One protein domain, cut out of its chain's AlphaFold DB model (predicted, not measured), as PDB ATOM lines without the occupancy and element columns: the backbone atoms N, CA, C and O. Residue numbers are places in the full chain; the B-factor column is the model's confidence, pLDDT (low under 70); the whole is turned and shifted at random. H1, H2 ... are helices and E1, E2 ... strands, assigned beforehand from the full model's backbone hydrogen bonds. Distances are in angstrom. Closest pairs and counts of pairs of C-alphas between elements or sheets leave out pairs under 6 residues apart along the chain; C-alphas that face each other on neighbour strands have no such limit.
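Overview. This is residues 7 to 69 of the 75 residues of the protein "Putative_PNPOx domain-containing protein" of Candidatus Uhrbacteria bacterium CG22_combo_CG10-13_8_21_14_all_47_17 (UniProt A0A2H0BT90). A strongly twisted sheet of four strands makes a curved wall; its strand E2 bends so far that edge strand E3 turns over towards the side where H2 covers E1. H1 lies at one end of the long axis, only grazing the sheet, and the loop from E1 to E2 lies at the other. The printed part has 63 residues with two named helices and four named strands, in the order H1, E1, E2, E3, H2, E4. The sheet's order is E3, E2, E1, E4, all antiparallel, and the class is mixed, helices and strands. The whole is only just compact, close to loose, with a radius of gyration of the C-alphas of 12.5 A, and spans 39 by 19 by 19 A, only just a rod.

Along the chain. Find C-alpha 7 at (141.200, 13.191, -239.987); from there H1 runs over residues 7 to 14, 10.9 A long. E1, residues 17 to 23, follows and covers 19.9 A. Look next at C-alpha 30 at (148.359, -13.364, -252.248), where E2 begins; it takes residues 30 to 39, 23.9 A from first to last C-alpha, and bends by 73 degrees at residue 36. E3 is residues 45 to 48, 10.0 A, and H2 is residues 54 to 61, 10.9 A. E4, residues 65 to 68, 10.3 A, ends with C-alpha 68 at (143.494, -1.189, -247.753).

Arrangement. Begin with the meander E1, E2, E3, each strand the antiparallel neighbour of the one before. In the hairpin of E1 and E2, at 139 degrees, N 22 and O 31 are 2.8 A apart, within hydrogen-bond range. The pairing of E2 is staggered: residues 30 to 36 pair with E1, and residues 36 to 39 with E3. In the hairpin of E2 and E3, look at N 46 and O 38, 2.8 A. On the other side of E1, edge strand E4 is antiparallel at 147 degrees, with N 21 and O 66 at 2.8 A. E3 and E4 are apart. H2 is on the sheet at a height of 8.4 A, over E1, and runs slantwise to the strands, at 51 degrees to E1 on the local plane; the closest C-alphas of H2 and E1 are those of Asp 58 and Cys 23, 5.8 A. H1 only grazes the sheet with its residues 9 to 13; its closest C-alphas with E2 are those of Arg 13 and Met 39, 7.3 A. H1 and H2 are apart. In both helices every O i to N i+4 pair is within hydrogen-bond range.

Size, cuts and confidence. The two C-alphas farthest apart are those of Arg 7 and Lys 26, 39.1 A. The printed part has no cut and no long link; the link from E1 to E2 is short, and the other four are tight. The mean pLDDT of the printed part is 92.9, and no printed residue is under 70.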
ATOM      1  N   ARG A   7     141.730  13.408-238.630       90.19
ATOM      2  CA  ARG A   7     141.200  13.191-239.987       90.19
ATOM      3  C   ARG A   7     141.184  11.714-240.383       90.19
ATOM      4  O   ARG A   7     140.187  11.248-240.925       90.19
ATOM      5  N   LEU A   8     142.249  10.975-240.076       89.31
ATOM      6  CA  LEU A   8     142.350   9.554-240.401       89.31
ATOM      7  C   LEU A   8     141.409   8.716-239.524       89.31
ATOM      8  O   LEU A   8     140.729   7.832-240.036       89.31
ATOM      9  N   ARG A   9     141.260   9.050-238.234       88.38
ATOM     10  CA  ARG A   9     140.255   8.408-237.365       88.38
ATOM     11  C   ARG A   9     138.833   8.601-237.903       88.38
ATOM     12  O   ARG A   9     138.062   7.645-237.946       88.38
ATOM     13  N   THR A  10     138.492   9.817-238.331       90.00
ATOM     14  CA  THR A  10     137.189  10.115-238.944       90.00
ATOM     15  C   THR A  10     136.996   9.356-240.252       90.00
ATOM     16  O   THR A  10     135.922   8.811-240.476       90.00
ATOM     17  N   PHE A  11     138.026   9.284-241.099       91.38
ATOM     18  CA  PHE A  11     137.980   8.514-242.341       91.38
ATOM     19  C   PHE A  11     137.699   7.028-242.084       91.38
ATOM     20  O   PHE A  11     136.765   6.485-242.668       91.38
ATOM     21  N   LEU A  12     138.456   6.396-241.181       90.81
ATOM     22  CA  LEU A  12     138.317   4.971-240.869       90.81
ATOM     23  C   LEU A  12     136.933   4.645-240.297       90.81
ATOM     24  O   LEU A  12     136.329   3.659-240.695       90.81
ATOM     25  N   ARG A  13     136.382   5.509-239.434       88.44
ATOM     26  CA  ARG A  13     135.031   5.334-238.866       88.44
ATOM     27  C   ARG A  13     133.900   5.416-239.892       88.44
ATOM     28  O   ARG A  13     132.806   4.944-239.609       88.44
ATOM     29  N   LYS A  14     134.140   6.035-241.050       90.12
ATOM     30  CA  LYS A  14     133.150   6.141-242.130       90.12
ATOM     31  C   LYS A  14     133.141   4.930-243.059       90.12
ATOM     32  O   LYS A  14     132.206   4.809-243.840       90.12
ATOM     33  N   GLN A  15     134.156   4.066-243.010       90.75
ATOM     34  CA  GLN A  15     134.237   2.927-243.919       90.75
ATOM     35  C   GLN A  15     133.578   1.694-243.283       90.75
ATOM     36  O   GLN A  15     134.059   1.227-242.255       90.75
ATOM     37  N   PRO A  16     132.509   1.135-243.877       90.44
ATOM     38  CA  PRO A  16     131.929  -0.129-243.414       90.44
ATOM     39  C   PRO A  16     132.719  -1.352-243.907       90.44
ATOM     40  O   PRO A  16     132.632  -2.438-243.330       90.44
ATOM     41  N   PHE A  17     133.499  -1.175-244.976       93.94
ATOM     42  CA  PHE A  17     134.252  -2.232-245.637       93.94
ATOM     43  C   PHE A  17     135.719  -1.853-245.802       93.94
ATOM     44  O   PHE A  17     136.103  -0.684-245.812       93.94
ATOM     45  N   THR A  18     136.543  -2.879-245.946       95.44
ATOM     46  CA  THR A  18     137.969  -2.780-246.246       95.44
ATOM     47  C   THR A  18     138.386  -4.007-247.038       95.44
ATOM     48  O   THR A  18     137.651  -4.994-247.111       95.44
ATOM     49  N   THR A  19     139.549  -3.953-247.665       96.44
ATOM     50  CA  THR A  19     140.129  -5.086-248.379       96.44
ATOM     51  C   THR A  19     141.254  -5.606-247.525       96.44
ATOM     52  O   THR A  19     142.167  -4.852-247.200       96.44
ATOM     53  N   ILE A  20     141.221  -6.899-247.221       96.88
ATOM     54  CA  ILE A  20     142.359  -7.585-246.622       96.88
ATOM     55  C   ILE A  20     143.049  -8.444-247.671       96.88
ATOM     56  O   ILE A  20     142.392  -9.111-248.476       96.88
ATOM     57  N   SER A  21     144.376  -8.435-247.648       97.12
ATOM     58  CA  SER A  21     145.201  -9.377-248.392       97.12
ATOM     59  C   SER A  21     145.914 -10.305-247.421       97.12
ATOM     60  O   SER A  21     146.454  -9.886-246.398       97.12
ATOM     61  N   THR A  22     145.877 -11.584-247.762       96.88
ATOM     62  CA  THR A  22     146.413 -12.703-246.986       96.88
ATOM     63  C   THR A  22     147.334 -13.522-247.880       96.88
ATOM     64  O   THR A  22     147.142 -13.551-249.096       96.88
ATOM     65  N   CYS A  23     148.335 -14.184-247.305       95.38
ATOM     66  CA  CYS A  23     149.307 -14.971-248.064       95.38
ATOM     67  C   CYS A  23     149.506 -16.335-247.409       95.38
ATOM     68  O   CYS A  23     150.049 -16.401-246.313       95.38
ATOM     69  N   SER A  24     149.166 -17.424-248.101       92.06
ATOM     70  CA  SER A  24     149.531 -18.775-247.650       92.06
ATOM     71  C   SER A  24     150.983 -19.097-248.004       92.06
ATOM     72  O   SER A  24     151.421 -18.896-249.142       92.06
ATOM     73  N   LEU A  25     151.706 -19.681-247.046       87.81
ATOM     74  CA  LEU A  25     153.071 -20.182-247.247       87.81
ATOM     75  C   LEU A  25     153.121 -21.342-248.254       87.81
ATOM     76  O   LEU A  25     154.117 -21.511-248.956       87.81
ATOM     77  N   LYS A  26     152.033 -22.119-248.358       90.31
ATOM     78  CA  LYS A  26     151.917 -23.250-249.288       90.31
ATOM     79  C   LYS A  26     151.604 -22.790-250.704       90.31
ATOM     80  O   LYS A  26     152.240 -23.238-251.651       90.31
ATOM     81  N   ARG A  27     150.621 -21.896-250.851       88.12
ATOM     82  CA  ARG A  27     150.157 -21.435-252.171       88.12
ATOM     83  C   ARG A  27     151.107 -20.423-252.808       88.12
ATOM     84  O   ARG A  27     151.089 -20.289-254.024       88.12
ATOM     85  N   ARG A  28     151.905 -19.705-252.005       87.56
ATOM     86  CA  ARG A  28     152.845 -18.661-252.459       87.56
ATOM     87  C   ARG A  28     152.201 -17.588-253.350       87.56
ATOM     88  O   ARG A  28     152.868 -16.985-254.181       87.56
ATOM     89  N   MET A  29     150.905 -17.343-253.167       87.19
ATOM     90  CA  MET A  29     150.157 -16.317-253.890       87.19
ATOM     91  C   MET A  29     149.297 -15.520-252.910       87.19
ATOM     92  O   MET A  29     148.637 -16.138-252.062       87.19
ATOM     93  N   PRO A  30     149.268 -14.181-253.029       91.88
ATOM     94  CA  PRO A  30     148.359 -13.364-252.248       91.88
ATOM     95  C   PRO A  30     146.913 -13.649-252.653       91.88
ATOM     96  O   PRO A  30     146.596 -13.936-253.809       91.88
ATOM     97  N   HIS A  31     146.027 -13.568-251.674       94.75
ATOM     98  CA  HIS A  31     144.590 -13.646-251.847       94.75
ATOM     99  C   HIS A  31     143.951 -12.459-251.143       94.75
ATOM    100  O   HIS A  31     144.185 -12.215-249.958       94.75
ATOM    101  N   THR A  32     143.131 -11.745-251.903       96.00
ATOM    102  CA  THR A  32     142.564 -10.462-251.521       96.00
ATOM    103  C   THR A  32     141.046 -10.561-251.497       96.00
ATOM    104  O   THR A  32     140.443 -11.124-252.410       96.00
ATOM    105  N   ALA A  33     140.419 -10.043-250.442       95.75
ATOM    106  CA  ALA A  33     138.972 -10.070-250.284       95.75
ATOM    107  C   ALA A  33     138.462  -8.826-249.553       95.75
ATOM    108  O   ALA A  33     139.093  -8.352-248.608       95.75
ATOM    109  N   ILE A  34     137.278  -8.358-249.951       95.88
ATOM    110  CA  ILE A  34     136.529  -7.337-249.216       95.88
ATOM    111  C   ILE A  34     135.921  -7.984-247.967       95.88
ATOM    112  O   ILE A  34     135.367  -9.084-248.032       95.88
ATOM    113  N   VAL A  35     136.040  -7.307-246.830       95.94
ATOM    114  CA  VAL A  35     135.492  -7.724-245.537       95.94
ATOM    115  C   VAL A  35     134.822  -6.545-244.841       95.94
ATOM    116  O   VAL A  35     135.229  -5.393-245.008       95.94
ATOM    117  N   CYS A  36     133.806  -6.841-244.033       95.38
ATOM    118  CA  CYS A  36     133.316  -5.888-243.043       95.38
ATOM    119  C   CYS A  36     134.378  -5.726-241.956       95.38
ATOM    120  O   CYS A  36     135.001  -6.717-241.552       95.38
ATOM    121  N   PHE A  37     134.544  -4.509-241.447       94.25
ATOM    122  CA  PHE A  37     135.402  -4.287-240.291       94.25
ATOM    123  C   PHE A  37     134.787  -3.325-239.283       94.25
ATOM    124  O   PHE A  37     133.937  -2.502-239.613       94.25
ATOM    125  N   VAL A  38     135.252  -3.438-238.044       92.50
ATOM    126  CA  VAL A  38     135.005  -2.490-236.960       92.50
ATOM    127  C   VAL A  38     136.355  -2.122-236.355       92.50
ATOM    128  O   VAL A  38     137.277  -2.936-236.347       92.50
ATOM    129  N   MET A  39     136.488  -0.893-235.866       91.56
ATOM    130  CA  MET A  39     137.688  -0.423-235.181       91.56
ATOM    131  C   MET A  39     137.315   0.066-233.783       91.56
ATOM    132  O   MET A  39     136.373   0.851-233.640       91.56
ATOM    133  N   ASP A  40     138.045  -0.383-232.765       90.00
ATOM    134  CA  ASP A  40     137.856   0.088-231.391       90.00
ATOM    135  C   ASP A  40     138.586   1.431-231.132       90.00
ATOM    136  O   ASP A  40     139.278   1.962-232.011       90.00
ATOM    137  N   PRO A  41     138.407   2.058-229.951       85.88
ATOM    138  CA  PRO A  41     139.104   3.297-229.608       85.88
ATOM    139  C   PRO A  41     140.637   3.191-229.599       85.88
ATOM    140  O   PRO A  41     141.299   4.211-229.817       85.88
ATOM    141  N   ASP A  42     141.170   1.983-229.399       86.62
ATOM    142  CA  ASP A  42     142.601   1.668-229.328       86.62
ATOM    143  C   ASP A  42     143.206   1.299-230.686       86.62
ATOM    144  O   ASP A  42     144.408   1.049-230.779       86.62
ATOM    145  N   LEU A  43     142.403   1.393-231.755       84.25
ATOM    146  CA  LEU A  43     142.806   1.203-233.150       84.25
ATOM    147  C   LEU A  43     143.057  -0.267-233.497       84.25
ATOM    148  O   LEU A  43     143.731  -0.572-234.481       84.25
ATOM    149  N   THR A  44     142.470  -1.176-232.720       90.31
ATOM    150  CA  THR A  44     142.378  -2.586-233.079       90.31
ATOM    151  C   THR A  44     141.317  -2.747-234.157       90.31
ATOM    152  O   THR A  44     140.186  -2.274-234.016       90.31
ATOM    153  N   PHE A  45     141.678  -3.433-235.238       92.31
ATOM    154  CA  PHE A  45     140.772  -3.753-236.335       92.31
ATOM    155  C   PHE A  45     140.194  -5.154-236.144       92.31
ATOM    156  O   PHE A  45     140.931  -6.131-236.024       92.31
ATOM    157  N   TYR A  46     138.870  -5.248-236.170       94.06
ATOM    158  CA  TYR A  46     138.122  -6.497-236.116       94.06
ATOM    159  C   TYR A  46     137.504  -6.742-237.484       94.06
ATOM    160  O   TYR A  46     136.730  -5.917-237.965       94.06
ATOM    161  N   PHE A  47     137.828  -7.872-238.106       94.75
ATOM    162  CA  PHE A  47     137.277  -8.262-239.402       94.75
ATOM    163  C   PHE A  47     136.268  -9.390-239.217       94.75
ATOM    164  O   PHE A  47     136.551 -10.376-238.535       94.75
ATOM    165  N   VAL A  48     135.106  -9.274-239.856       93.50
ATOM    166  CA  VAL A  48     134.081 -10.324-239.815       93.50
ATOM    167  C   VAL A  48     134.188 -11.176-241.072       93.50
ATOM    168  O   VAL A  48     134.175 -10.664-242.194       93.50
ATOM    169  N   THR A  49     134.301 -12.493-240.905       94.31
ATOM    170  CA  THR A  49     134.359 -13.424-242.032       94.31
ATOM    171  C   THR A  49     133.863 -14.821-241.661       94.31
ATOM    172  O   THR A  49     133.772 -15.169-240.486       94.31
ATOM    173  N   HIS A  50     133.559 -15.642-242.666       95.44
ATOM    174  CA  HIS A  50     133.218 -17.047-242.451       95.44
ATOM    175  C   HIS A  50     134.468 -17.846-242.066       95.44
ATOM    176  O   HIS A  50     135.483 -17.782-242.766       95.44
ATOM    177  N   GLY A  51     134.373 -18.652-241.005       95.75
ATOM    178  CA  GLY A  51     135.485 -19.469-240.498       95.75
ATOM    179  C   GLY A  51     136.040 -20.480-241.509       95.75
ATOM    180  O   GLY A  51     137.216 -20.822-241.463       95.75
ATOM    181  N   SER A  52     135.227 -20.913-242.474       96.00
ATOM    182  CA  SER A  52     135.636 -21.819-243.554       96.00
ATOM    183  C   SER A  52     136.268 -21.111-244.758       96.00
ATOM    184  O   SER A  52     136.662 -21.763-245.724       96.00
ATOM    185  N   SER A  53     136.350 -19.778-244.750       95.88
ATOM    186  CA  SER A  53     136.829 -19.029-245.908       95.88
ATOM    187  C   SER A  53     138.336 -19.195-246.125       95.88
ATOM    188  O   SER A  53     139.121 -19.323-245.186       95.88
ATOM    189  N   ARG A  54     138.765 -19.115-247.391       94.25
ATOM    190  CA  ARG A  54     140.181 -19.243-247.779       94.25
ATOM    191  C   ARG A  54     141.115 -18.315-246.990       94.25
ATOM    192  O   ARG A  54     142.180 -18.748-246.579       94.25
ATOM    193  N   LYS A  55     140.691 -17.074-246.734       95.25
ATOM    194  CA  LYS A  55     141.468 -16.082-245.970       95.25
ATOM    195  C   LYS A  55     141.711 -16.511-244.519       95.25
ATOM    196  O   LYS A  55     142.777 -16.233-243.997       95.25
ATOM    197  N   VAL A  56     140.776 -17.229-243.889       95.56
ATOM    198  CA  VAL A  56     140.978 -17.775-242.535       95.56
ATOM    199  C   VAL A  56     142.038 -18.867-242.561       95.56
ATOM    200  O   VAL A  56     142.942 -18.851-241.736       95.56
ATOM    201  N   GLN A  57     141.985 -19.766-243.545       94.75
ATOM    202  CA  GLN A  57     143.035 -20.773-243.728       94.75
ATOM    203  C   GLN A  57     144.400 -20.121-243.992       94.75
ATOM    204  O   GLN A  57     145.393 -20.539-243.408       94.75
ATOM    205  N   ASP A  58     144.442 -19.079-244.834       95.69
ATOM    206  CA  ASP A  58     145.665 -18.323-245.116       95.69
ATOM    207  C   ASP A  58     146.217 -17.656-243.833       95.69
ATOM    208  O   ASP A  58     147.417 -17.730-243.592       95.69
ATOM    209  N   ILE A  59     145.354 -17.079-242.982       95.50
ATOM    210  CA  ILE A  59     145.727 -16.422-241.709       95.50
ATOM    211  C   ILE A  59     146.218 -17.422-240.656       95.50
ATOM    212  O   ILE A  59     147.166 -17.125-239.933       95.50
ATOM    213  N   ILE A  60     145.597 -18.604-240.568       94.69
ATOM    214  CA  ILE A  60     146.047 -19.676-239.663       94.69
ATOM    215  C   ILE A  60     147.476 -20.107-240.019       94.69
ATOM    216  O   ILE A  60     148.281 -20.364-239.130       94.69
ATOM    217  N   GLU A  61     147.799 -20.182-241.314       94.62
ATOM    218  CA  GLU A  61     149.145 -20.531-241.782       94.62
ATOM    219  C   GLU A  61     150.141 -19.368-241.663       94.62
ATOM    220  O   GLU A  61     151.324 -19.593-241.411       94.62
ATOM    221  N   ASN A  62     149.686 -18.135-241.877       95.44
ATOM    222  CA  ASN A  62     150.502 -16.930-241.835       95.44
ATOM    223  C   ASN A  62     149.669 -15.742-241.319       95.44
ATOM    224  O   ASN A  62     148.868 -15.187-242.075       95.44
ATOM    225  N   PRO A  63     149.891 -15.291-240.073       94.88
ATOM    226  CA  PRO A  63     149.072 -14.251-239.454       94.88
ATOM    227  C   PRO A  63     149.324 -12.848-240.023       94.88
ATOM    228  O   PRO A  63     148.629 -11.904-239.651       94.88
ATOM    229  N   ASN A  64     150.312 -12.681-240.909       94.31
ATOM    230  CA  ASN A  64     150.591 -11.393-241.529       94.31
ATOM    231  C   ASN A  64     149.518 -11.046-242.564       94.31
ATOM    232  O   ASN A  64     149.316 -11.763-243.548       94.31
ATOM    233  N   VAL A  65     148.881  -9.897-242.362       95.00
ATOM    234  CA  VAL A  65     147.834  -9.360-243.232       95.00
ATOM    235  C   VAL A  65     148.162  -7.931-243.639       95.00
ATOM    236  O   VAL A  65     148.793  -7.190-242.886       95.00
ATOM    237  N   SER A  66     147.700  -7.520-244.818       95.44
ATOM    238  CA  SER A  66     147.661  -6.108-245.202       95.44
ATOM    239  C   SER A  66     146.223  -5.669-245.445       95.44
ATOM    240  O   SER A  66     145.407  -6.437-245.956       95.44
ATOM    241  N   GLY A  67     145.907  -4.438-245.046       94.00
ATOM    242  CA  GLY A  67     144.590  -3.831-245.205       94.00
ATOM    243  C   GLY A  67     144.664  -2.596-246.097       94.00
ATOM    244  O   GLY A  67     145.587  -1.794-245.962       94.00
ATOM    245  N   VAL A  68     143.686  -2.422-246.982       95.00
ATOM    246  CA  VAL A  68     143.494  -1.189-247.753       95.00
ATOM    247  C   VAL A  68     142.116  -0.646-247.426       95.00
ATOM    248  O   VAL A  68     141.120  -1.320-247.658       95.00
ATOM    249  N   HIS A  69     142.059   0.579-246.913       93.50
ATOM    250  CA  HIS A  69     140.812   1.301-246.685       93.50
ATOM    251  C   HIS A  69     140.680   2.375-247.763       93.50
ATOM    252  O   HIS A  69     141.596   3.174-247.955       93.50
TER     253      HIS A  69